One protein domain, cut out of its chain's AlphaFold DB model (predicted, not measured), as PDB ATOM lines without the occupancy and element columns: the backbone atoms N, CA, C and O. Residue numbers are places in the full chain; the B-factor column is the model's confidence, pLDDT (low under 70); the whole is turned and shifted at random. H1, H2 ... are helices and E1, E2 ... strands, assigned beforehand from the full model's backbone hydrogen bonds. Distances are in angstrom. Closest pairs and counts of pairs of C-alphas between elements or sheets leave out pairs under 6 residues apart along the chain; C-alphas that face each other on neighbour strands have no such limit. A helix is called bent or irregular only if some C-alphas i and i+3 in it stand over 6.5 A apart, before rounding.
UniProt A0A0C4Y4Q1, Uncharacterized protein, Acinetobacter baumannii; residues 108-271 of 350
ATOM      1  N   TYR A 108     123.490 130.874 172.127       70.38
ATOM      2  CA  TYR A 108     122.842 132.184 172.094       70.38
ATOM      3  C   TYR A 108     121.496 132.072 171.378       70.38
ATOM      4  O   TYR A 108     121.246 131.111 170.647       70.38
ATOM      5  N   PHE A 109     120.595 133.024 171.616       70.56
ATOM      6  CA  PHE A 109     119.270 132.974 171.010       70.56
ATOM      7  C   PHE A 109     119.256 133.713 169.683       70.56
ATOM      8  O   PHE A 109     119.526 134.913 169.628       70.56
ATOM      9  N   ILE A 110     118.864 133.002 168.635       66.00
ATOM     10  CA  ILE A 110     118.612 133.563 167.316       66.00
ATOM     11  C   ILE A 110     117.108 133.617 167.132       66.00
ATOM     12  O   ILE A 110     116.425 132.607 166.943       66.00
ATOM     13  N   ALA A 111     116.589 134.832 167.163       59.34
ATOM     14  CA  ALA A 111     115.239 135.096 166.725       59.34
ATOM     15  C   ALA A 111     115.297 135.673 165.311       59.34
ATOM     16  O   ALA A 111     115.839 136.763 165.132       59.34
ATOM     17  N   ASN A 112     114.711 134.974 164.336       49.97
ATOM     18  CA  ASN A 112     114.272 135.595 163.089       49.97
ATOM     19  C   ASN A 112     112.964 136.316 163.425       49.97
ATOM     20  O   ASN A 112     111.854 135.822 163.219       49.97
ATOM     21  N   LEU A 113     113.097 137.449 164.101       47.88
ATOM     22  CA  LEU A 113     112.023 138.425 164.094       47.88
ATOM     23  C   LEU A 113     112.049 138.979 162.668       47.88
ATOM     24  O   LEU A 113     113.144 139.244 162.180       47.88
ATOM     25  N   ALA A 114     110.915 139.133 161.983       39.31
ATOM     26  CA  ALA A 114     110.858 139.882 160.723       39.31
ATOM     27  C   ALA A 114     111.076 141.385 161.005       39.31
ATOM     28  O   ALA A 114     110.219 142.240 160.826       39.31
ATOM     29  N   VAL A 115     112.247 141.663 161.556       40.38
ATOM     30  CA  VAL A 115     112.827 142.929 161.940       40.38
ATOM     31  C   VAL A 115     114.175 142.832 161.262       40.38
ATOM     32  O   VAL A 115     114.978 141.997 161.692       40.38
ATOM     33  N   PRO A 116     114.421 143.585 160.176       38.53
ATOM     34  CA  PRO A 116     115.754 143.619 159.596       38.53
ATOM     35  C   PRO A 116     116.712 143.840 160.754       38.53
ATOM     36  O   PRO A 116     116.400 144.666 161.615       38.53
ATOM     37  N   ASN A 117     117.798 143.060 160.826       44.72
ATOM     38  CA  ASN A 117     118.880 143.281 161.781       44.72
ATOM     39  C   ASN A 117     119.067 144.793 161.867       44.72
ATOM     40  O   ASN A 117     119.557 145.379 160.904       44.72
ATOM     41  N   LEU A 118     118.561 145.434 162.932       44.66
ATOM     42  CA  LEU A 118     118.590 146.886 163.034       44.66
ATOM     43  C   LEU A 118     120.065 147.187 163.239       44.66
ATOM     44  O   LEU A 118     120.591 147.082 164.353       44.66
ATOM     45  N   GLN A 119     120.755 147.400 162.119       45.94
ATOM     46  CA  GLN A 119     122.150 147.765 162.091       45.94
ATOM     47  C   GLN A 119     122.267 149.068 162.879       45.94
ATOM     48  O   GLN A 119     121.292 149.798 163.079       45.94
ATOM     49  N   ILE A 120     123.473 149.339 163.364       44.22
ATOM     50  CA  ILE A 120     123.814 150.521 164.168       44.22
ATOM     51  C   ILE A 120     123.215 151.810 163.580       44.22
ATOM     52  O   ILE A 120     122.851 152.713 164.328       44.22
ATOM     53  N   GLU A 121     123.098 151.876 162.255       42.78
ATOM     54  CA  GLU A 121     122.532 152.993 161.500       42.78
ATOM     55  C   GLU A 121     121.028 153.172 161.754       42.78
ATOM     56  O   GLU A 121     120.627 154.253 162.173       42.78
ATOM     57  N   ASN A 122     120.225 152.105 161.697       52.78
ATOM     58  CA  ASN A 122     118.783 152.187 161.960       52.78
ATOM     59  C   ASN A 122     118.459 152.470 163.438       52.78
ATOM     60  O   ASN A 122     117.426 153.057 163.742       52.78
ATOM     61  N   LEU A 123     119.327 152.072 164.379       58.94
ATOM     62  CA  LEU A 123     119.132 152.365 165.807       58.94
ATOM     63  C   LEU A 123     119.378 153.836 166.160       58.94
ATOM     64  O   LEU A 123     118.810 154.312 167.138       58.94
ATOM     65  N   LYS A 124     120.205 154.560 165.398       55.72
ATOM     66  CA  LYS A 124     120.383 156.012 165.591       55.72
ATOM     67  C   LYS A 124     119.127 156.785 165.193       55.72
ATOM     68  O   LYS A 124     118.810 157.794 165.821       55.72
ATOM     69  N   ASP A 125     118.413 156.276 164.194       56.62
ATOM     70  CA  ASP A 125     117.154 156.844 163.710       56.62
ATOM     71  C   ASP A 125     115.974 156.529 164.644       56.62
ATOM     72  O   ASP A 125     114.969 157.243 164.655       56.62
ATOM     73  N   VAL A 126     116.113 155.507 165.495       58.59
ATOM     74  CA  VAL A 126     115.205 155.260 166.618       58.59
ATOM     75  C   VAL A 126     115.482 156.296 167.713       58.59
ATOM     76  O   VAL A 126     116.519 156.269 168.366       58.59
ATOM     77  N   ASP A 127     114.535 157.207 167.945       63.44
ATOM     78  CA  ASP A 127     114.492 158.106 169.114       63.44
ATOM     79  C   ASP A 127     115.720 159.024 169.349       63.44
ATOM     80  O   ASP A 127     115.876 159.569 170.446       63.44
ATOM     81  N   ASN A 128     116.559 159.269 168.332       71.19
ATOM     82  CA  ASN A 128     117.807 160.046 168.433       71.19
ATOM     83  C   ASN A 128     118.796 159.482 169.471       71.19
ATOM     84  O   ASN A 128     119.374 160.236 170.265       71.19
ATOM     85  N   LEU A 129     118.987 158.160 169.492       79.38
ATOM     86  CA  LEU A 129     119.991 157.541 170.356       79.38
ATOM     87  C   LEU A 129     121.405 158.037 170.019       79.38
ATOM     88  O   LEU A 129     121.814 158.144 168.861       79.38
ATOM     89  N   THR A 130     122.189 158.310 171.056       83.81
ATOM     90  CA  THR A 130     123.603 158.667 170.918       83.81
ATOM     91  C   THR A 130     124.445 157.451 170.523       83.81
ATOM     92  O   THR A 130     124.103 156.311 170.838       83.81
ATOM     93  N   SER A 131     125.613 157.668 169.901       82.88
ATOM     94  CA  SER A 131     126.540 156.577 169.536       82.88
ATOM     95  C   SER A 131     126.891 155.667 170.716       82.88
ATOM     96  O   SER A 131     127.005 154.457 170.553       82.88
ATOM     97  N   ARG A 132     127.015 156.253 171.909       84.75
ATOM     98  CA  ARG A 132     127.287 155.542 173.160       84.75
ATOM     99  C   ARG A 132     126.123 154.639 173.580       84.75
ATOM    100  O   ARG A 132     126.347 153.506 173.987       84.75
ATOM    101  N   GLU A 133     124.888 155.130 173.504       86.56
ATOM    102  CA  GLU A 133     123.699 154.340 173.858       86.56
ATOM    103  C   GLU A 133     123.516 153.164 172.895       86.56
ATOM    104  O   GLU A 133     123.212 152.051 173.323       86.56
ATOM    105  N   VAL A 134     123.780 153.385 171.604       83.50
ATOM    106  CA  VAL A 134     123.783 152.315 170.600       83.50
ATOM    107  C   VAL A 134     124.883 151.288 170.892       83.50
ATOM    108  O   VAL A 134     124.627 150.086 170.839       83.50
ATOM    109  N   GLU A 135     126.089 151.731 171.257       84.12
ATOM    110  CA  GLU A 135     127.183 150.843 171.674       84.12
ATOM    111  C   GLU A 135     126.795 150.002 172.899       84.12
ATOM    112  O   GLU A 135     127.012 148.790 172.905       84.12
ATOM    113  N   PHE A 136     126.146 150.605 173.899       88.25
ATOM    114  CA  PHE A 136     125.661 149.885 175.074       88.25
ATOM    115  C   PHE A 136     124.610 148.826 174.718       88.25
ATOM    116  O   PHE A 136     124.736 147.678 175.146       88.25
ATOM    117  N   ILE A 137     123.598 149.178 173.916       87.62
ATOM    118  CA  ILE A 137     122.564 148.231 173.469       87.62
ATOM    119  C   ILE A 137     123.206 147.062 172.718       87.62
ATOM    120  O   ILE A 137     122.869 145.910 172.987       87.62
ATOM    121  N   ASN A 138     124.165 147.329 171.829       80.88
ATOM    122  CA  ASN A 138     124.887 146.268 171.129       80.88
ATOM    123  C   ASN A 138     125.712 145.410 172.084       80.88
ATOM    124  O   ASN A 138     125.658 144.191 171.992       80.88
ATOM    125  N   LYS A 139     126.384 146.012 173.068       84.00
ATOM    126  CA  LYS A 139     127.115 145.258 174.090       84.00
ATOM    127  C   LYS A 139     126.192 144.330 174.891       84.00
ATOM    128  O   LYS A 139     126.597 143.222 175.233       84.00
ATOM    129  N   VAL A 140     124.944 144.738 175.147       88.56
ATOM    130  CA  VAL A 140     123.911 143.874 175.746       88.56
ATOM    131  C   VAL A 140     123.442 142.792 174.768       88.56
ATOM    132  O   VAL A 140     123.412 141.632 175.158       88.56
ATOM    133  N   LYS A 141     123.117 143.130 173.510       82.56
ATOM    134  CA  LYS A 141     122.703 142.170 172.461       82.56
ATOM    135  C   LYS A 141     123.719 141.043 172.290       82.56
ATOM    136  O   LYS A 141     123.344 139.875 172.278       82.56
ATOM    137  N   ASP A 142     124.981 141.432 172.191       77.38
ATOM    138  CA  ASP A 142     126.143 140.567 172.045       77.38
ATOM    139  C   ASP A 142     126.374 139.734 173.315       77.38
ATOM    140  O   ASP A 142     126.743 138.559 173.257       77.38
ATOM    141  N   GLY A 143     126.108 140.352 174.470       78.12
ATOM    142  CA  GLY A 143     126.037 139.762 175.798       78.12
ATOM    143  C   GLY A 143     126.997 138.602 176.029       78.12
ATOM    144  O   GLY A 143     128.206 138.732 175.864       78.12
ATOM    145  N   PHE A 144     126.463 137.445 176.418       75.19
ATOM    146  CA  PHE A 144     127.274 136.277 176.758       75.19
ATOM    147  C   PHE A 144     127.995 135.609 175.590       75.19
ATOM    148  O   PHE A 144     128.789 134.718 175.868       75.19
ATOM    149  N   ALA A 145     127.698 135.971 174.343       71.12
ATOM    150  CA  ALA A 145     128.358 135.417 173.165       71.12
ATOM    151  C   ALA A 145     129.584 136.246 172.752       71.12
ATOM    152  O   ALA A 145     130.399 135.792 171.955       71.12
ATOM    153  N   ASN A 146     129.748 137.451 173.302       71.75
ATOM    154  CA  ASN A 146     130.876 138.311 172.988       71.75
ATOM    155  C   ASN A 146     132.157 137.836 173.693       71.75
ATOM    156  O   ASN A 146     132.210 137.917 174.922       71.75
ATOM    157  N   PRO A 147     133.203 137.403 172.966       61.03
ATOM    158  CA  PRO A 147     134.477 137.061 173.591       61.03
ATOM    159  C   PRO A 147     135.140 138.285 174.235       61.03
ATOM    160  O   PRO A 147     135.854 138.127 175.215       61.03
ATOM    161  N   ASP A 148     134.841 139.494 173.745       64.94
ATOM    162  CA  ASP A 148     135.467 140.761 174.151       64.94
ATOM    163  C   ASP A 148     134.789 141.428 175.360       64.94
ATOM    164  O   ASP A 148     135.063 142.580 175.699       64.94
ATOM    165  N   ILE A 149     133.851 140.738 176.013       72.81
ATOM    166  CA  ILE A 149     133.089 141.309 177.121       72.81
ATOM    167  C   ILE A 149     133.895 141.325 178.424       72.81
ATOM    168  O   ILE A 149     134.464 140.323 178.862       72.81
ATOM    169  N   ASP A 150     133.911 142.477 179.092       72.44
ATOM    170  CA  ASP A 150     134.598 142.616 180.367       72.44
ATOM    171  C   ASP A 150     133.811 141.981 181.527       72.44
ATOM    172  O   ASP A 150     132.578 141.877 181.528       72.44
ATOM    173  N   LYS A 151     134.540 141.581 182.575       71.81
ATOM    174  CA  LYS A 151     133.965 140.917 183.753       71.81
ATOM    175  C   LYS A 151     132.947 141.783 184.504       71.81
ATOM    176  O   LYS A 151     132.013 141.238 185.090       71.81
ATOM    177  N   SER A 152     133.119 143.106 184.523       80.25
ATOM    178  CA  SER A 152     132.192 144.011 185.216       80.25
ATOM    179  C   SER A 152     130.836 144.022 184.512       80.25
ATOM    180  O   SER A 152     129.793 143.858 185.146       80.25
ATOM    181  N   PHE A 153     130.855 144.095 183.183       85.25
ATOM    182  CA  PHE A 153     129.655 144.014 182.366       85.25
ATOM    183  C   PHE A 153     129.006 142.624 182.415       85.25
ATOM    184  O   PHE A 153     127.784 142.524 182.482       85.25
ATOM    185  N   LEU A 154     129.790 141.543 182.485       81.62
ATOM    186  CA  LEU A 154     129.247 140.198 182.729       81.62
ATOM    187  C   LEU A 154     128.510 140.097 184.067       81.62
ATOM    188  O   LEU A 154     127.430 139.516 184.117       81.62
ATOM    189  N   ASN A 155     129.058 140.673 185.141       84.31
ATOM    190  CA  ASN A 155     128.380 140.693 186.440       84.31
ATOM    191  C   ASN A 155     127.042 141.440 186.354       84.31
ATOM    192  O   ASN A 155     126.046 140.980 186.912       84.31
ATOM    193  N   PHE A 156     127.009 142.556 185.620       91.50
ATOM    194  CA  PHE A 156     125.763 143.257 185.324       91.50
ATOM    195  C   PHE A 156     124.770 142.371 184.566       91.50
ATOM    196  O   PHE A 156     123.628 142.258 184.999       91.50
ATOM    197  N   LEU A 157     125.190 141.711 183.482       91.12
ATOM    198  CA  LEU A 157     124.315 140.827 182.706       91.12
ATOM    199  C   LEU A 157     123.784 139.659 183.541       91.12
ATOM    200  O   LEU A 157     122.615 139.305 183.429       91.12
ATOM    201  N   GLU A 158     124.616 139.068 184.397       89.62
ATOM    202  CA  GLU A 158     124.217 137.986 185.299       89.62
ATOM    203  C   GLU A 158     123.173 138.437 186.323       89.62
ATOM    204  O   GLU A 158     122.195 137.730 186.568       89.62
ATOM    205  N   ASP A 159     123.340 139.618 186.912       92.31
ATOM    206  CA  ASP A 159     122.354 140.157 187.844       92.31
ATOM    207  C   ASP A 159     121.078 140.605 187.129       92.31
ATOM    208  O   ASP A 159     119.982 140.293 187.598       92.31
ATOM    209  N   TYR A 160     121.204 141.242 185.964       94.69
ATOM    210  CA  TYR A 160     120.071 141.577 185.107       94.69
ATOM    211  C   TYR A 160     119.262 140.316 184.772       94.69
ATOM    212  O   TYR A 160     118.061 140.275 185.043       94.69
ATOM    213  N   LYS A 161     119.920 139.235 184.331       93.25
ATOM    214  CA  LYS A 161     119.307 137.923 184.068       93.25
ATOM    215  C   LYS A 161     118.555 137.374 185.277       93.25
ATOM    216  O   LYS A 161     117.423 136.920 185.132       93.25
ATOM    217  N   LYS A 162     119.143 137.422 186.479       92.69
ATOM    218  CA  LYS A 162     118.479 136.946 187.711       92.69
ATOM    219  C   LYS A 162     117.201 137.726 188.008       92.69
ATOM    220  O   LYS A 162     116.209 137.128 188.422       92.69
ATOM    221  N   ILE A 163     117.215 139.043 187.808       94.94
ATOM    222  CA  ILE A 163     116.042 139.893 188.043       94.94
ATOM    223  C   ILE A 163     114.963 139.588 186.998       94.94
ATOM    224  O   ILE A 163     113.801 139.422 187.364       94.94
ATOM    225  N   VAL A 164     115.340 139.424 185.724       95.25
ATOM    226  CA  VAL A 164     114.411 138.998 184.665       95.25
ATOM    227  C   VAL A 164     113.786 137.647 184.994       95.25
ATOM    228  O   VAL A 164     112.567 137.510 184.917       95.25
ATOM    229  N   ALA A 165     114.588 136.669 185.418       93.19
ATOM    230  CA  ALA A 165     114.098 135.352 185.801       93.19
ATOM    231  C   ALA A 165     113.113 135.425 186.980       93.19
ATOM    232  O   ALA A 165     112.071 134.773 186.947       93.19
ATOM    233  N   ALA A 166     113.387 136.258 187.990       92.44
ATOM    234  CA  ALA A 166     112.475 136.472 189.112       92.44
ATOM    235  C   ALA A 166     111.146 137.120 188.673       92.44
ATOM    236  O   ALA A 166     110.073 136.702 189.114       92.44
ATOM    237  N   GLU A 167     111.196 138.106 187.773       94.81
ATOM    238  CA  GLU A 167     109.993 138.736 187.223       94.81
ATOM    239  C   GLU A 167     109.188 137.781 186.340       94.81
ATOM    240  O   GLU A 167     107.961 137.728 186.444       94.81
ATOM    241  N   TYR A 168     109.862 136.981 185.517       92.75
ATOM    242  CA  TYR A 168     109.227 135.955 184.695       92.75
ATOM    243  C   TYR A 168     108.565 134.880 185.553       92.75
ATOM    244  O   TYR A 168     107.402 134.546 185.323       92.75
ATOM    245  N   GLN A 169     109.251 134.402 186.595       91.81
ATOM    246  CA  GLN A 169     108.686 133.474 187.572       91.81
ATOM    247  C   GLN A 169     107.394 134.030 188.184       91.81
ATOM    248  O   GLN A 169     106.376 133.338 188.233       91.81
ATOM    249  N   ARG A 170     107.427 135.292 188.631       90.19
ATOM    250  CA  ARG A 170     106.273 135.975 189.225       90.19
ATOM    251  C   ARG A 170     105.117 136.112 188.236       90.19
ATOM    252  O   ARG A 170     103.966 135.951 188.626       90.19
ATOM    253  N   LYS A 171     105.404 136.423 186.969       89.88
ATOM    254  CA  LYS A 171     104.377 136.617 185.935       89.88
ATOM    255  C   LYS A 171     103.753 135.325 185.439       89.88
ATOM    256  O   LYS A 171     102.564 135.317 185.133       89.88
ATOM    257  N   THR A 172     104.530 134.251 185.380       85.94
ATOM    258  CA  THR A 172     104.080 132.945 184.876       85.94
ATOM    259  C   THR A 172     103.618 131.991 185.976       85.94
ATOM    260  O   THR A 172     103.115 130.913 185.671       85.94
ATOM    261  N   ASN A 173     103.753 132.376 187.251       84.75
ATOM    262  CA  ASN A 173     103.468 131.539 188.422       84.75
ATOM    263  C   ASN A 173     104.232 130.200 188.418       84.75
ATOM    264  O   ASN A 173     103.754 129.200 188.960       84.75
ATOM    265  N   GLN A 174     105.428 130.160 187.821       78.56
ATOM    266  CA  GLN A 174     106.273 128.968 187.838       78.56
ATOM    267  C   GLN A 174     106.911 128.749 189.221       78.56
ATOM    268  O   GLN A 174     107.250 129.683 189.955       78.56
ATOM    269  N   ASN A 175     107.088 127.483 189.605       79.81
ATOM    270  CA  ASN A 175     107.773 127.156 190.852       79.81
ATOM    271  C   ASN A 175     109.289 127.416 190.727       79.81
ATOM    272  O   ASN A 175     109.854 127.371 189.638       79.81
ATOM    273  N   LYS A 176     109.959 127.678 191.856       76.00
ATOM    274  CA  LYS A 176     111.378 128.073 191.864       76.00
ATOM    275  C   LYS A 176     112.310 126.995 191.296       76.00
ATOM    276  O   LYS A 176     113.242 127.317 190.579       76.00
ATOM    277  N   LYS A 177     112.025 125.720 191.571       73.44
ATOM    278  CA  LYS A 177     112.852 124.605 191.094       73.44
ATOM    279  C   LYS A 177     112.835 124.498 189.564       73.44
ATOM    280  O   LYS A 177     113.874 124.281 188.963       73.44
ATOM    281  N   ALA A 178     111.671 124.699 188.949       72.19
ATOM    282  CA  ALA A 178     111.536 124.734 187.500       72.19
ATOM    283  C   ALA A 178     112.313 125.906 186.890       72.19
ATOM    284  O   ALA A 178     112.852 125.744 185.810       72.19
ATOM    285  N   MET A 179     112.407 127.046 187.584       78.50
ATOM    286  CA  MET A 179     113.165 128.219 187.130       78.50
ATOM    287  C   MET A 179     114.683 128.024 187.177       78.50
ATOM    288  O   MET A 179     115.373 128.511 186.287       78.50
ATOM    289  N   ASP A 180     115.189 127.322 188.196       77.25
ATOM    290  CA  ASP A 180     116.627 127.065 188.372       77.25
ATOM    291  C   ASP A 180     117.194 126.138 187.273       77.25
ATOM    292  O   ASP A 180     118.396 126.144 187.015       77.25
ATOM    293  N   GLU A 181     116.333 125.361 186.611       79.00
ATOM    294  CA  GLU A 181     116.681 124.442 185.516       79.00
ATOM    295  C   GLU A 181     116.527 125.083 184.119       79.00
ATOM    296  O   GLU A 181     116.822 124.440 183.113       79.00
ATOM    297  N   ILE A 182     116.061 126.337 184.026       83.12
ATOM    298  CA  ILE A 182     115.883 127.036 182.743       83.12
ATOM    299  C   ILE A 182     117.207 127.624 182.282       83.12
ATOM    300  O   ILE A 182     117.790 128.477 182.953       83.12
ATOM    301  N   GLU A 183     117.626 127.247 181.079       84.69
ATOM    302  CA  GLU A 183     118.668 127.978 180.373       84.69
ATOM    303  C   GLU A 183     118.110 129.304 179.836       84.69
ATOM    304  O   GLU A 183     117.018 129.365 179.263       84.69
ATOM    305  N   TRP A 184     118.853 130.385 180.060       86.12
ATOM    306  CA  TRP A 184     118.494 131.738 179.649       86.12
ATOM    307  C   TRP A 184     119.510 132.248 178.648       86.12
ATOM    308  O   TRP A 184     120.713 132.275 178.919       86.12
ATOM    309  N   PHE A 185     119.004 132.732 177.530       83.50
ATOM    310  CA  PHE A 185     119.799 133.281 176.451       83.50
ATOM    311  C   PHE A 185     119.576 134.777 176.328       83.50
ATOM    312  O   PHE A 185     118.552 135.291 176.768       83.50
ATOM    313  N   ILE A 186     120.511 135.473 175.693       81.62
ATOM    314  CA  ILE A 186     120.303 136.848 175.250       81.62
ATOM    315  C   ILE A 186     120.080 136.839 173.739       81.62
ATOM    316  O   ILE A 186     120.799 136.155 173.010       81.62
ATOM    317  N   GLY A 187     119.044 137.538 173.287       73.44
ATOM    318  CA  GLY A 187     118.709 137.680 171.876       73.44
ATOM    319  C   GLY A 187     118.074 139.041 171.652       73.44
ATOM    320  O   GLY A 187     117.222 139.457 172.431       73.44
ATOM    321  N   ASN A 188     118.530 139.772 170.633       73.44
ATOM    322  CA  ASN A 188     118.039 141.119 170.321       73.44
ATOM    323  C   ASN A 188     117.991 142.074 171.531       73.44
ATOM    324  O   ASN A 188     117.152 142.965 171.560       73.44
ATOM    325  N   GLY A 189     118.901 141.927 172.502       79.62
ATOM    326  CA  GLY A 189     119.095 142.870 173.611       79.62
ATOM    327  C   GLY A 189     118.280 142.564 174.868       79.62
ATOM    328  O   GLY A 189     118.319 143.348 175.812       79.62
ATOM    329  N   PHE A 190     117.570 141.435 174.909       86.06
ATOM    330  CA  PHE A 190     116.808 141.003 176.078       86.06
ATOM    331  C   PHE A 190     117.006 139.515 176.382       86.06
ATOM    332  O   PHE A 190     117.379 138.722 175.514       86.06
ATOM    333  N   PHE A 191     116.777 139.141 177.641       90.06
ATOM    334  CA  PHE A 191     116.887 137.768 178.117       90.06
ATOM    335  C   PHE A 191     115.644 136.949 177.793       90.06
ATOM    336  O   PHE A 191     114.525 137.366 178.084       90.06
ATOM    337  N   ILE A 192     115.855 135.755 177.248       87.06
ATOM    338  CA  ILE A 192     114.828 134.855 176.736       87.06
ATOM    339  C   ILE A 192     115.074 133.454 177.317       87.06
ATOM    340  O   ILE A 192     116.181 132.930 177.181       87.06
ATOM    341  N   PRO A 193     114.081 132.820 177.962       87.69
ATOM    342  CA  PRO A 193     114.221 131.458 178.462       87.69
ATOM    343  C   PRO A 193     114.148 130.448 177.310       87.69
ATOM    344  O   PRO A 193     113.271 130.556 176.455       87.69
ATOM    345  N   GLU A 194     114.985 129.407 177.325       84.81
ATOM    346  CA  GLU A 194     115.014 128.344 176.301       84.81
ATOM    347  C   GLU A 194     113.638 127.719 176.054       84.81
ATOM    348  O   GLU A 194     113.290 127.352 174.931       84.81
ATOM    349  N   GLN A 195     112.823 127.628 177.110       82.06
ATOM    350  CA  GLN A 195     111.487 127.046 177.053       82.06
ATOM    351  C   GLN A 195     110.602 127.675 175.975       82.06
ATOM    352  O   GLN A 195     109.707 126.989 175.492       82.06
ATOM    353  N   ILE A 196     110.862 128.924 175.570       81.19
ATOM    354  CA  ILE A 196     110.144 129.596 174.486       81.19
ATOM    355  C   ILE A 196     110.075 128.759 173.203       81.19
ATOM    356  O   ILE A 196     109.057 128.768 172.516       81.19
ATOM    357  N   LEU A 197     111.126 127.987 172.910       78.50
ATOM    358  CA  LEU A 197     111.217 127.157 171.708       78.50
ATOM    359  C   LEU A 197     110.151 126.051 171.685       78.50
ATOM    360  O   LEU A 197     109.877 125.487 170.630       78.50
ATOM    361  N   LYS A 198     109.547 125.753 172.840       79.44
ATOM    362  CA  LYS A 198     108.522 124.722 173.027       79.44
ATOM    363  C   LYS A 198     107.092 125.279 172.998       79.44
ATOM    364  O   LYS A 198     106.159 124.484 173.032       79.44
ATOM    365  N   TYR A 199     106.901 126.601 172.978       77.69
ATOM    366  CA  TYR A 199     105.565 127.205 172.936       77.69
ATOM    367  C   TYR A 199     105.032 127.259 171.502       77.69
ATOM    368  O   TYR A 199     105.751 127.641 170.579       77.69
ATOM    369  N   GLU A 200     103.754 126.917 171.335       74.31
ATOM    370  CA  GLU A 200     103.047 127.034 170.053       74.31
ATOM    371  C   GLU A 200     102.826 128.508 169.673       74.31
ATOM    372  O   GLU A 200     103.148 128.914 168.560       74.31
ATOM    373  N   ASP A 201     102.359 129.330 170.621       77.81
ATOM    374  CA  ASP A 201     102.181 130.778 170.448       77.81
ATOM    375  C   ASP A 201     103.398 131.543 170.994       77.81
ATOM    376  O   ASP A 201     103.456 131.952 172.160       77.81
ATOM    377  N   LYS A 202     104.404 131.692 170.129       76.25
ATOM    378  CA  LYS A 202     105.674 132.371 170.425       76.25
ATOM    379  C   LYS A 202     105.502 133.873 170.666       76.25
ATOM    380  O   LYS A 202     106.192 134.427 171.518       76.25
ATOM    381  N   ASN A 203     104.576 134.520 169.958       74.69
ATOM    382  CA  ASN A 203     104.359 135.967 170.042       74.69
ATOM    383  C   ASN A 203     103.861 136.361 171.432       74.69
ATOM    384  O   ASN A 203     104.424 137.244 172.080       74.69
ATOM    385  N   LYS A 204     102.854 135.643 171.939       77.75
ATOM    386  CA  LYS A 204     102.271 135.920 173.254       77.75
ATOM    387  C   LYS A 204     103.269 135.744 174.396       77.75
ATOM    388  O   LYS A 204     103.269 136.527 175.344       77.75
ATOM    389  N   ILE A 205     104.108 134.708 174.339       82.94
ATOM    390  CA  ILE A 205     105.110 134.486 175.386       82.94
ATOM    391  C   ILE A 205     106.267 135.490 175.281       82.94
ATOM    392  O   ILE A 205     106.778 135.919 176.316       82.94
ATOM    393  N   LEU A 206     106.638 135.930 174.072       82.62
ATOM    394  CA  LEU A 206     107.654 136.968 173.887       82.62
ATOM    395  C   LEU A 206     107.237 138.316 174.448       82.62
ATOM    396  O   LEU A 206     108.066 138.963 175.079       82.62
ATOM    397  N   ASP A 207     105.971 138.704 174.311       83.44
ATOM    398  CA  ASP A 207     105.459 139.926 174.938       83.44
ATOM    399  C   ASP A 207     105.655 139.903 176.469       83.44
ATOM    400  O   ASP A 207     106.189 140.843 177.065       83.44
ATOM    401  N   ILE A 208     105.347 138.769 177.112       88.81
ATOM    402  CA  ILE A 208     105.595 138.565 178.550       88.81
ATOM    403  C   ILE A 208     107.093 138.663 178.871       88.81
ATOM    404  O   ILE A 208     107.478 139.285 179.863       88.81
ATOM    405  N   ILE A 209     107.946 138.054 178.048       90.19
ATOM    406  CA  ILE A 209     109.399 138.059 178.244       90.19
ATOM    407  C   ILE A 209     109.959 139.481 178.124       90.19
ATOM    408  O   ILE A 209     110.721 139.910 178.994       90.19
ATOM    409  N   VAL A 210     109.565 140.237 177.098       89.75
ATOM    410  CA  VAL A 210     109.993 141.630 176.906       89.75
ATOM    411  C   VAL A 210     109.511 142.497 178.067       89.75
ATOM    412  O   VAL A 210     110.308 143.244 178.639       89.75
ATOM    413  N   TYR A 211     108.266 142.317 178.516       92.19
ATOM    414  CA  TYR A 211     107.763 142.972 179.724       92.19
ATOM    415  C   TYR A 211     108.650 142.694 180.950       92.19
ATOM    416  O   TYR A 211     108.997 143.617 181.690       92.19
ATOM    417  N   CYS A 212     109.038 141.436 181.187       95.19
ATOM    418  CA  CYS A 212     109.889 141.070 182.324       95.19
ATOM    419  C   CYS A 212     111.276 141.721 182.237       95.19
ATOM    420  O   CYS A 212     111.811 142.170 183.252       95.19
ATOM    421  N   ASN A 213     111.827 141.836 181.028       95.69
ATOM    422  CA  ASN A 213     113.079 142.547 180.779       95.69
ATOM    423  C   ASN A 213     112.968 144.044 181.085       95.69
ATOM    424  O   ASN A 213     113.828 144.581 181.783       95.69
ATOM    425  N   ILE A 214     111.893 144.699 180.645       95.25
ATOM    426  CA  ILE A 214     111.613 146.109 180.946       95.25
ATOM    427  C   ILE A 214     111.445 146.323 182.458       95.25
ATOM    428  O   ILE A 214     112.013 147.255 183.028       95.25
ATOM    429  N   ALA A 215     110.697 145.450 183.138       95.31
ATOM    430  CA  ALA A 215     110.497 145.531 184.585       95.31
ATOM    431  C   ALA A 215     111.822 145.416 185.360       95.31
ATOM    432  O   ALA A 215     112.064 146.185 186.293       95.31
ATOM    433  N   ALA A 216     112.700 144.504 184.940       96.50
ATOM    434  CA  ALA A 216     114.020 144.336 185.531       96.50
ATOM    435  C   ALA A 216     114.928 145.562 185.313       96.50
ATOM    436  O   ALA A 216     115.593 146.001 186.254       96.50
ATOM    437  N   LEU A 217     114.908 146.175 184.124       95.81
ATOM    438  CA  LEU A 217     115.642 147.422 183.867       95.81
ATOM    439  C   LEU A 217     115.118 148.580 184.717       95.81
ATOM    440  O   LEU A 217     115.909 149.303 185.319       95.81
ATOM    441  N   ASN A 218     113.797 148.712 184.855       94.31
ATOM    442  CA  ASN A 218     113.186 149.716 185.731       94.31
ATOM    443  C   ASN A 218     113.608 149.553 187.197       94.31
ATOM    444  O   ASN A 218     113.793 150.544 187.903       94.31
ATOM    445  N   TRP A 219     113.808 148.319 187.661       94.12
ATOM    446  CA  TRP A 219     114.355 148.065 188.993       94.12
ATOM    447  C   TRP A 219     115.839 148.453 189.101       94.12
ATOM    448  O   TRP A 219     116.258 149.023 190.114       94.12
ATOM    449  N   LEU A 220     116.635 148.181 188.063       94.19
ATOM    450  CA  LEU A 220     118.054 148.553 187.995       94.19
ATOM    451  C   LEU A 220     118.265 150.072 187.909       94.19
ATOM    452  O   LEU A 220     119.254 150.567 188.438       94.19
ATOM    453  N   LEU A 221     117.319 150.812 187.322       92.94
ATOM    454  CA  LEU A 221     117.332 152.278 187.238       92.94
ATOM    455  C   LEU A 221     117.250 152.981 188.604       92.94
ATOM    456  O   LEU A 221     117.562 154.169 188.699       92.94
ATOM    457  N   ILE A 222     116.854 152.277 189.670       92.31
ATOM    458  CA  ILE A 222     116.874 152.825 191.030       92.31
ATOM    459  C   ILE A 222     118.337 153.136 191.409       92.31
ATOM    460  O   ILE A 222     119.165 152.225 191.373       92.31
ATOM    461  N   PRO A 223     118.682 154.369 191.842       89.19
ATOM    462  CA  PRO A 223     120.075 154.777 192.052       89.19
ATOM    463  C   PRO A 223     120.897 153.849 192.956       89.19
ATOM    464  O   PRO A 223     122.063 153.590 192.672       89.19
ATOM    465  N   SER A 224     120.292 153.297 194.013       89.75
ATOM    466  CA  SER A 224     120.953 152.355 194.930       89.75
ATOM    467  C   SER A 224     121.248 150.984 194.314       89.75
ATOM    468  O   SER A 224     122.086 150.240 194.822       89.75
ATOM    469  N   ASN A 225     120.527 150.610 193.257       89.50
ATOM    470  CA  ASN A 225     120.784 149.393 192.498       89.50
ATOM    471  C   ASN A 225     121.828 149.655 191.412       89.50
ATOM    472  O   ASN A 225     122.755 148.858 191.279       89.50
ATOM    473  N   LEU A 226     121.718 150.787 190.710       89.62
ATOM    474  CA  LEU A 226     122.648 151.182 189.654       89.62
ATOM    475  C   LEU A 226     124.069 151.421 190.169       89.62
ATOM    476  O   LEU A 226     125.025 151.022 189.516       89.62
ATOM    477  N   SER A 227     124.223 152.003 191.364       87.19
ATOM    478  CA  SER A 227     125.534 152.334 191.946       87.19
ATOM    479  C   SER A 227     126.460 151.130 192.169       87.19
ATOM    480  O   SER A 227     127.614 151.313 192.546       87.19
ATOM    481  N   LYS A 228     125.966 149.900 191.981       87.75
ATOM    482  CA  LYS A 228     126.758 148.662 192.020       87.75
ATOM    483  C   LYS A 228     127.596 148.452 190.754       87.75
ATOM    484  O   LYS A 228     128.507 147.629 190.778       87.75
ATOM    485  N   TYR A 229     127.290 149.165 189.670       87.50
ATOM    486  CA  TYR A 229     127.898 148.980 188.356       87.50
ATOM    487  C   TYR A 229     128.622 150.260 187.931       87.50
ATOM    488  O   TYR A 229     128.008 151.221 187.481       87.50
ATOM    489  N   GLU A 230     129.945 150.266 188.082       76.38
ATOM    490  CA  GLU A 230     130.794 151.459 187.933       76.38
ATOM    491  C   GLU A 230     130.733 152.102 186.536       76.38
ATOM    492  O   GLU A 230     130.816 153.320 186.413       76.38
ATOM    493  N   ASN A 231     130.513 151.295 185.493       82.00
ATOM    494  CA  ASN A 231     130.557 151.727 184.090       82.00
ATOM    495  C   ASN A 231     129.190 151.694 183.391       82.00
ATOM    496  O   ASN A 231     129.128 151.656 182.164       82.00
ATOM    497  N   ILE A 232     128.091 151.668 184.150       88.25
ATOM    498  CA  ILE A 232     126.734 151.645 183.593       88.25
ATOM    499  C   ILE A 232     125.996 152.879 184.069       88.25
ATOM    500  O   ILE A 232     125.841 153.111 185.266       88.25
ATOM    501  N   HIS A 233     125.536 153.683 183.117       89.31
ATOM    502  CA  HIS A 233     124.903 154.951 183.423       89.31
ATOM    503  C   HIS A 233     123.393 154.843 183.273       89.31
ATOM    504  O   HIS A 233     122.862 154.010 182.540       89.31
ATOM    505  N   GLN A 234     122.683 155.733 183.962       91.69
ATOM    506  CA  GLN A 234     121.225 155.749 183.935       91.69
ATOM    507  C   GLN A 234     120.684 155.910 182.506       91.69
ATOM    508  O   GLN A 234     119.721 155.242 182.142       91.69
ATOM    509  N   ASN A 235     121.331 156.746 181.687       90.56
ATOM    510  CA  ASN A 235     120.947 156.950 180.289       90.56
ATOM    511  C   ASN A 235     121.111 155.675 179.453       90.56
ATOM    512  O   ASN A 235     120.238 155.378 178.647       90.56
ATOM    513  N   ASP A 236     122.150 154.876 179.714       91.50
ATOM    514  CA  ASP A 236     122.384 153.609 179.013       91.50
ATOM    515  C   ASP A 236     121.223 152.619 179.279       91.50
ATOM    516  O   ASP A 236     120.672 152.011 178.358       91.50
ATOM    517  N   LEU A 237     120.769 152.523 180.536       93.69
ATOM    518  CA  LEU A 237     119.614 151.692 180.906       93.69
ATOM    519  C   LEU A 237     118.284 152.235 180.360       93.69
ATOM    520  O   LEU A 237     117.416 151.454 179.957       93.69
ATOM    521  N   LEU A 238     118.108 153.560 180.332       91.31
ATOM    522  CA  LEU A 238     116.925 154.201 179.747       91.31
ATOM    523  C   LEU A 238     116.853 153.957 178.237       91.31
ATOM    524  O   LEU A 238     115.777 153.644 177.730       91.31
ATOM    525  N   ALA A 239     117.981 154.051 177.533       90.56
ATOM    526  CA  ALA A 239     118.072 153.747 176.111       90.56
ATOM    527  C   ALA A 239     117.705 152.290 175.821       90.56
ATOM    528  O   ALA A 239     116.850 152.035 174.974       90.56
ATOM    529  N   LEU A 240     118.261 151.339 176.581       91.38
ATOM    530  CA  LEU A 240     117.888 149.931 176.447       91.38
ATOM    531  C   LEU A 240     116.392 149.717 176.716       91.38
ATOM    532  O   LEU A 240     115.728 149.010 175.969       91.38
ATOM    533  N   THR A 241     115.834 150.378 177.732       91.81
ATOM    534  CA  THR A 241     114.402 150.289 178.058       91.81
ATOM    535  C   THR A 241     113.521 150.789 176.911       91.81
ATOM    536  O   THR A 241     112.556 150.119 176.546       91.81
ATOM    537  N   LYS A 242     113.858 151.935 176.307       87.25
ATOM    538  CA  LYS A 242     113.156 152.470 175.128       87.25
ATOM    539  C   LYS A 242     113.232 151.512 173.944       87.25
ATOM    540  O   LYS A 242     112.211 151.208 173.336       87.25
ATOM    541  N   TYR A 243     114.426 150.989 173.672       86.50
ATOM    542  CA  TYR A 243     114.631 149.995 172.627       86.50
ATOM    543  C   TYR A 243     113.756 148.748 172.854       86.50
ATOM    544  O   TYR A 243     113.121 148.272 171.919       86.50
ATOM    545  N   LEU A 244     113.618 148.266 174.094       88.12
ATOM    546  CA  LEU A 244     112.730 147.135 174.391       88.12
ATOM    547  C   LEU A 244     111.237 147.459 174.226       88.12
ATOM    548  O   LEU A 244     110.485 146.583 173.806       88.12
ATOM    549  N   TYR A 245     110.792 148.690 174.492       86.81
ATOM    550  CA  TYR A 245     109.418 149.104 174.172       86.81
ATOM    551  C   TYR A 245     109.153 149.133 172.660       86.81
ATOM    552  O   TYR A 245     108.075 148.732 172.214       86.81
ATOM    553  N   LEU A 246     110.136 149.559 171.861       81.50
ATOM    554  CA  LEU A 246     110.044 149.466 170.405       81.50
ATOM    555  C   LEU A 246     109.929 148.001 169.967       81.50
ATOM    556  O   LEU A 246     109.027 147.662 169.204       81.50
ATOM    557  N   MET A 247     110.781 147.124 170.508       79.00
ATOM    558  CA  MET A 247     110.702 145.686 170.240       79.00
ATOM    559  C   MET A 247     109.326 145.118 170.597       79.00
ATOM    560  O   MET A 247     108.773 144.347 169.821       79.00
ATOM    561  N   GLN A 248     108.742 145.522 171.727       80.25
ATOM    562  CA  GLN A 248     107.399 145.100 172.125       80.25
ATOM    563  C   GLN A 248     106.329 145.505 171.096       80.25
ATOM    564  O   GLN A 248     105.466 144.699 170.761       80.25
ATOM    565  N   THR A 249     106.414 146.729 170.569       78.19
ATOM    566  CA  THR A 249     105.490 147.240 169.539       78.19
ATOM    567  C   THR A 249     105.603 146.422 168.257       78.19
ATOM    568  O   THR A 249     104.610 145.921 167.740       78.19
ATOM    569  N   ILE A 250     106.833 146.200 167.799       74.88
ATOM    570  CA  ILE A 250     107.122 145.416 166.600       74.88
ATOM    571  C   ILE A 250     106.607 143.975 166.737       74.88
ATOM    572  O   ILE A 250     105.984 143.448 165.817       74.88
ATOM    573  N   LEU A 251     106.823 143.336 167.891       74.38
ATOM    574  CA  LEU A 251     106.364 141.969 168.161       74.38
ATOM    575  C   LEU A 251     104.834 141.835 168.172       74.38
ATOM    576  O   LEU A 251     104.322 140.756 167.889       74.38
ATOM    577  N   ALA A 252     104.106 142.905 168.497       73.69
ATOM    578  CA  ALA A 252     102.646 142.909 168.446       73.69
ATOM    579  C   ALA A 252     102.109 142.952 167.005       73.69
ATOM    580  O   ALA A 252     101.007 142.470 166.746       73.69
ATOM    581  N   GLU A 253     102.881 143.520 166.077       72.69
ATOM    582  CA  GLU A 253     102.484 143.743 164.683       72.69
ATOM    583  C   GLU A 253     103.036 142.682 163.718       72.69
ATOM    584  O   GLU A 253     102.572 142.578 162.584       72.69
ATOM    585  N   THR A 254     104.001 141.872 164.165       66.25
ATOM    586  CA  THR A 254     104.801 140.996 163.298       66.25
ATOM    587  C   THR A 254     104.637 139.516 163.652       66.25
ATOM    588  O   THR A 254     104.690 139.122 164.818       66.25
ATOM    589  N   GLU A 255     104.493 138.657 162.640       68.06
ATOM    590  CA  GLU A 255     104.511 137.204 162.828       68.06
ATOM    591  C   GLU A 255     105.949 136.679 162.953       68.06
ATOM    592  O   GLU A 255     106.815 136.969 162.125       68.06
ATOM    593  N   ILE A 256     106.217 135.883 163.992       68.44
ATOM    594  CA  ILE A 256     107.545 135.311 164.222       68.44
ATOM    595  C   ILE A 256     107.648 133.970 163.518       68.44
ATOM    596  O   ILE A 256     107.157 132.942 163.990       68.44
ATOM    597  N   THR A 257     108.357 133.981 162.399       58.25
ATOM    598  CA  THR A 257     108.467 132.828 161.508       58.25
ATOM    599  C   THR A 257     109.540 131.837 161.955       58.25
ATOM    600  O   THR A 257     109.415 130.640 161.688       58.25
ATOM    601  N   LYS A 258     110.582 132.273 162.687       65.38
ATOM    602  CA  LYS A 258     111.674 131.377 163.104       65.38
ATOM    603  C   LYS A 258     112.352 131.806 164.413       65.38
ATOM    604  O   LYS A 258     112.772 132.941 164.579       65.38
ATOM    605  N   LEU A 259     112.491 130.855 165.341       70.81
ATOM    606  CA  LEU A 259     113.222 130.989 166.611       70.81
ATOM    607  C   LEU A 259     114.090 129.744 166.808       70.81
ATOM    608  O   LEU A 259     113.564 128.633 166.701       70.81
ATOM    609  N   ARG A 260     115.377 129.914 167.118       75.44
ATOM    610  CA  ARG A 260     116.286 128.812 167.471       75.44
ATOM    611  C   ARG A 260     117.432 129.280 168.365       75.44
ATOM    612  O   ARG A 260     117.674 130.471 168.513       75.44
ATOM    613  N   SER A 261     118.155 128.335 168.944       75.75
ATOM    614  CA  SER A 261     119.488 128.596 169.483       75.75
ATOM    615  C   SER A 261     120.548 128.479 168.378       75.75
ATOM    616  O   SER A 261     120.373 127.733 167.412       75.75
ATOM    617  N   GLY A 262     121.629 129.240 168.514       73.12
ATOM    618  CA  GLY A 262     122.890 129.045 167.792       73.12
ATOM    619  C   GLY A 262     124.053 128.974 168.776       73.12
ATOM    620  O   GLY A 262     123.829 129.082 169.981       73.12
ATOM    621  N   ASP A 263     125.279 128.812 168.290       72.38
ATOM    622  CA  ASP A 263     126.511 128.759 169.093       72.38
ATOM    623  C   ASP A 263     127.386 130.027 168.960       72.38
ATOM    624  O   ASP A 263     127.141 130.914 168.142       72.38
ATOM    625  N   VAL A 264     128.412 130.173 169.798       70.19
ATOM    626  CA  VAL A 264     129.257 131.385 169.776       70.19
ATOM    627  C   VAL A 264     129.958 131.574 168.427       70.19
ATOM    628  O   VAL A 264     130.186 132.713 168.010       70.19
ATOM    629  N   GLU A 265     130.293 130.487 167.734       70.44
ATOM    630  CA  GLU A 265     130.956 130.530 166.429       70.44
ATOM    631  C   GLU A 265     130.035 131.149 165.379       70.44
ATOM    632  O   GLU A 265     130.418 132.100 164.691       70.44
ATOM    633  N   GLU A 266     128.787 130.700 165.330       72.12
ATOM    634  CA  GLU A 266     127.749 131.256 164.480       72.12
ATOM    635  C   GLU A 266     127.505 132.743 164.789       72.12
ATOM    636  O   GLU A 266     127.380 133.564 163.876       72.12
ATOM    637  N   TYR A 267     127.488 133.125 166.069       73.81
ATOM    638  CA  TYR A 267     127.406 134.533 166.461       73.81
ATOM    639  C   TYR A 267     128.600 135.341 165.925       73.81
ATOM    640  O   TYR A 267     128.415 136.431 165.375       73.81
ATOM    641  N   CYS A 268     129.822 134.809 166.026       70.12
ATOM    642  CA  CYS A 268     131.024 135.473 165.522       70.12
ATOM    643  C   CYS A 268     130.972 135.667 164.000       70.12
ATOM    644  O   CYS A 268     131.423 136.699 163.500       70.12
ATOM    645  N   PHE A 269     130.394 134.714 163.265       69.94
ATOM    646  CA  PHE A 269     130.106 134.860 161.838       69.94
ATOM    647  C   PHE A 269     129.131 136.007 161.573       69.94
ATOM    648  O   PHE A 269     129.437 136.917 160.801       69.94
ATOM    649  N   ARG A 270     127.990 136.031 162.264       70.81
ATOM    650  CA  ARG A 270     126.986 137.092 162.088       70.81
ATOM    651  C   ARG A 270     127.526 138.476 162.408       70.81
ATOM    652  O   ARG A 270     127.303 139.407 161.639       70.81
ATOM    653  N   LYS A 271     128.300 138.610 163.489       68.12
ATOM    654  CA  LYS A 271     128.935 139.877 163.881       68.12
ATOM    655  C   LYS A 271     129.911 140.399 162.826       68.12
ATOM    656  O   LYS A 271     130.029 141.605 162.648       68.12
TER     657      LYS A 271
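AT A GLANCE: This is residues 108 to 271 of the 350 residues of an uncharacterized protein of Acinetobacter baumannii (UniProt A0A0C4Y4Q1). A short hairpin, E2 and E3, sits in the core of a rounded body, with helices H2, H3 and H6 round it and H8 side by side with H6. Strands E1 and E4, one early and one late in the printed part, pair as a second two-stranded ribbon, with E1 beside E2, and the last helix, H9, follows directly on E4. The printed part has 164 residues with nine named helices and four named strands, in the order E1 H1 H2 H3 H4 E2 E3 H5 H6 H7 H8 E4 H9; each sheet, E1 - E4 and E2 - E3, is antiparallel, and the class is mostly helix. The whole is compact, with a radius of gyration of the C-alphas of 15.1 A, and spans 38 by 34 by 31 A.

HOW THE PARTS SIT: Start at E1, residues 108 to 112, and E4, residues 258 to 263: they are antiparallel at 152 degrees, and N 110 and O 260 are within hydrogen-bond range at 2.8 A. Next find E2, residues 184 to 187, whose closest C-alpha pair with E1 is Phe 109 and Gly 187, 4.8 A. E2 forms a hairpin with E3, residues 190 to 193, antiparallel at 140 degrees, with N 192 and O 185 at 2.8 A. H2, residues 131 to 145, comes closest to E2 at the C-alphas of Lys 141 and Gly 187, 6.0 A. H2 is irregular: C-alphas 141 and 144 are 8.6 A apart. H3, residues 151 to 172, comes closest to E3 at the C-alphas of Lys 161 and Phe 191, 6.4 A. With residues 154 to 157 alone it touches residues 140 to 144 of H2, about perpendicular at 77 degrees, closest at the C-alphas of Gly 143 and Leu 157, 7.2 A. H6, residues 202 to 220, touches H3 at a steep tilt of 57 degrees, opposite ways, closest at the C-alphas of Val 164 and Ala 216, 5.4 A. H8, residues 234 to 253, touches H6 at a shallow tilt of 15 degrees, opposite ways, with the C-alphas of Ile 214 and Thr 241 closest, 5.8 A. H1, residues 120 to 125, touches residues 131 to 134 of H2 at a steep tilt of 46 degrees, opposite ways, closest at the C-alphas of Ile 120 and Val 134, 6.7 A. H4, residues 176 to 180, only just touches residues 165 to 169 of H3, with 3 pairs of C-alphas within 8 A, closest Gln 169 and Met 179, 6.9 A. H5, residues 194 to 198, touches H6 only at the corner, and only just, with 3 pairs of C-alphas within 8 A, closest Ile 196 and Lys 202, 6.6 A. H7, residues 223 to 226, touches no helix. H9, residues 264 to 271, is close to H2 but not clearly touching, with the C-alphas of Ala 145 and Val 264 closest, 5.3 A. H3 and H8 are apart. Every O i to N i+4 pair is within hydrogen-bond range in H3, H4, H8 and H9; the counts are 1 of 2 in H1, 9 of 11 in H2, 14 of 15 in H6 and 0 of 1 in H5, where 2 of 2 O i to N i+3 pairs are within range, and H7 is too short for an i+4 pair.

IN THESE COORDINATES: Find C-alpha 108 at (122.842, 132.184, 172.094), where E1 begins. From C-alpha 151 at (133.965, 140.917, 183.753), H3 runs 31.0 A. H8 is 29.4 A long, H6 26.9 A, H2 21.5 A and E4 16.2 A. H9 ends at C-alpha 271, (128.935, 139.877, 163.881).

THE WHOLE: The C-alphas farthest apart are those of Asp 125 and Lys 177, 42.5 A. The printed part has no cut and no long link. The mean pLDDT of the printed part is 79.0; look for values under 70 at residues 110 to 127, 147 to 148, 254 to 258, 269 and 271.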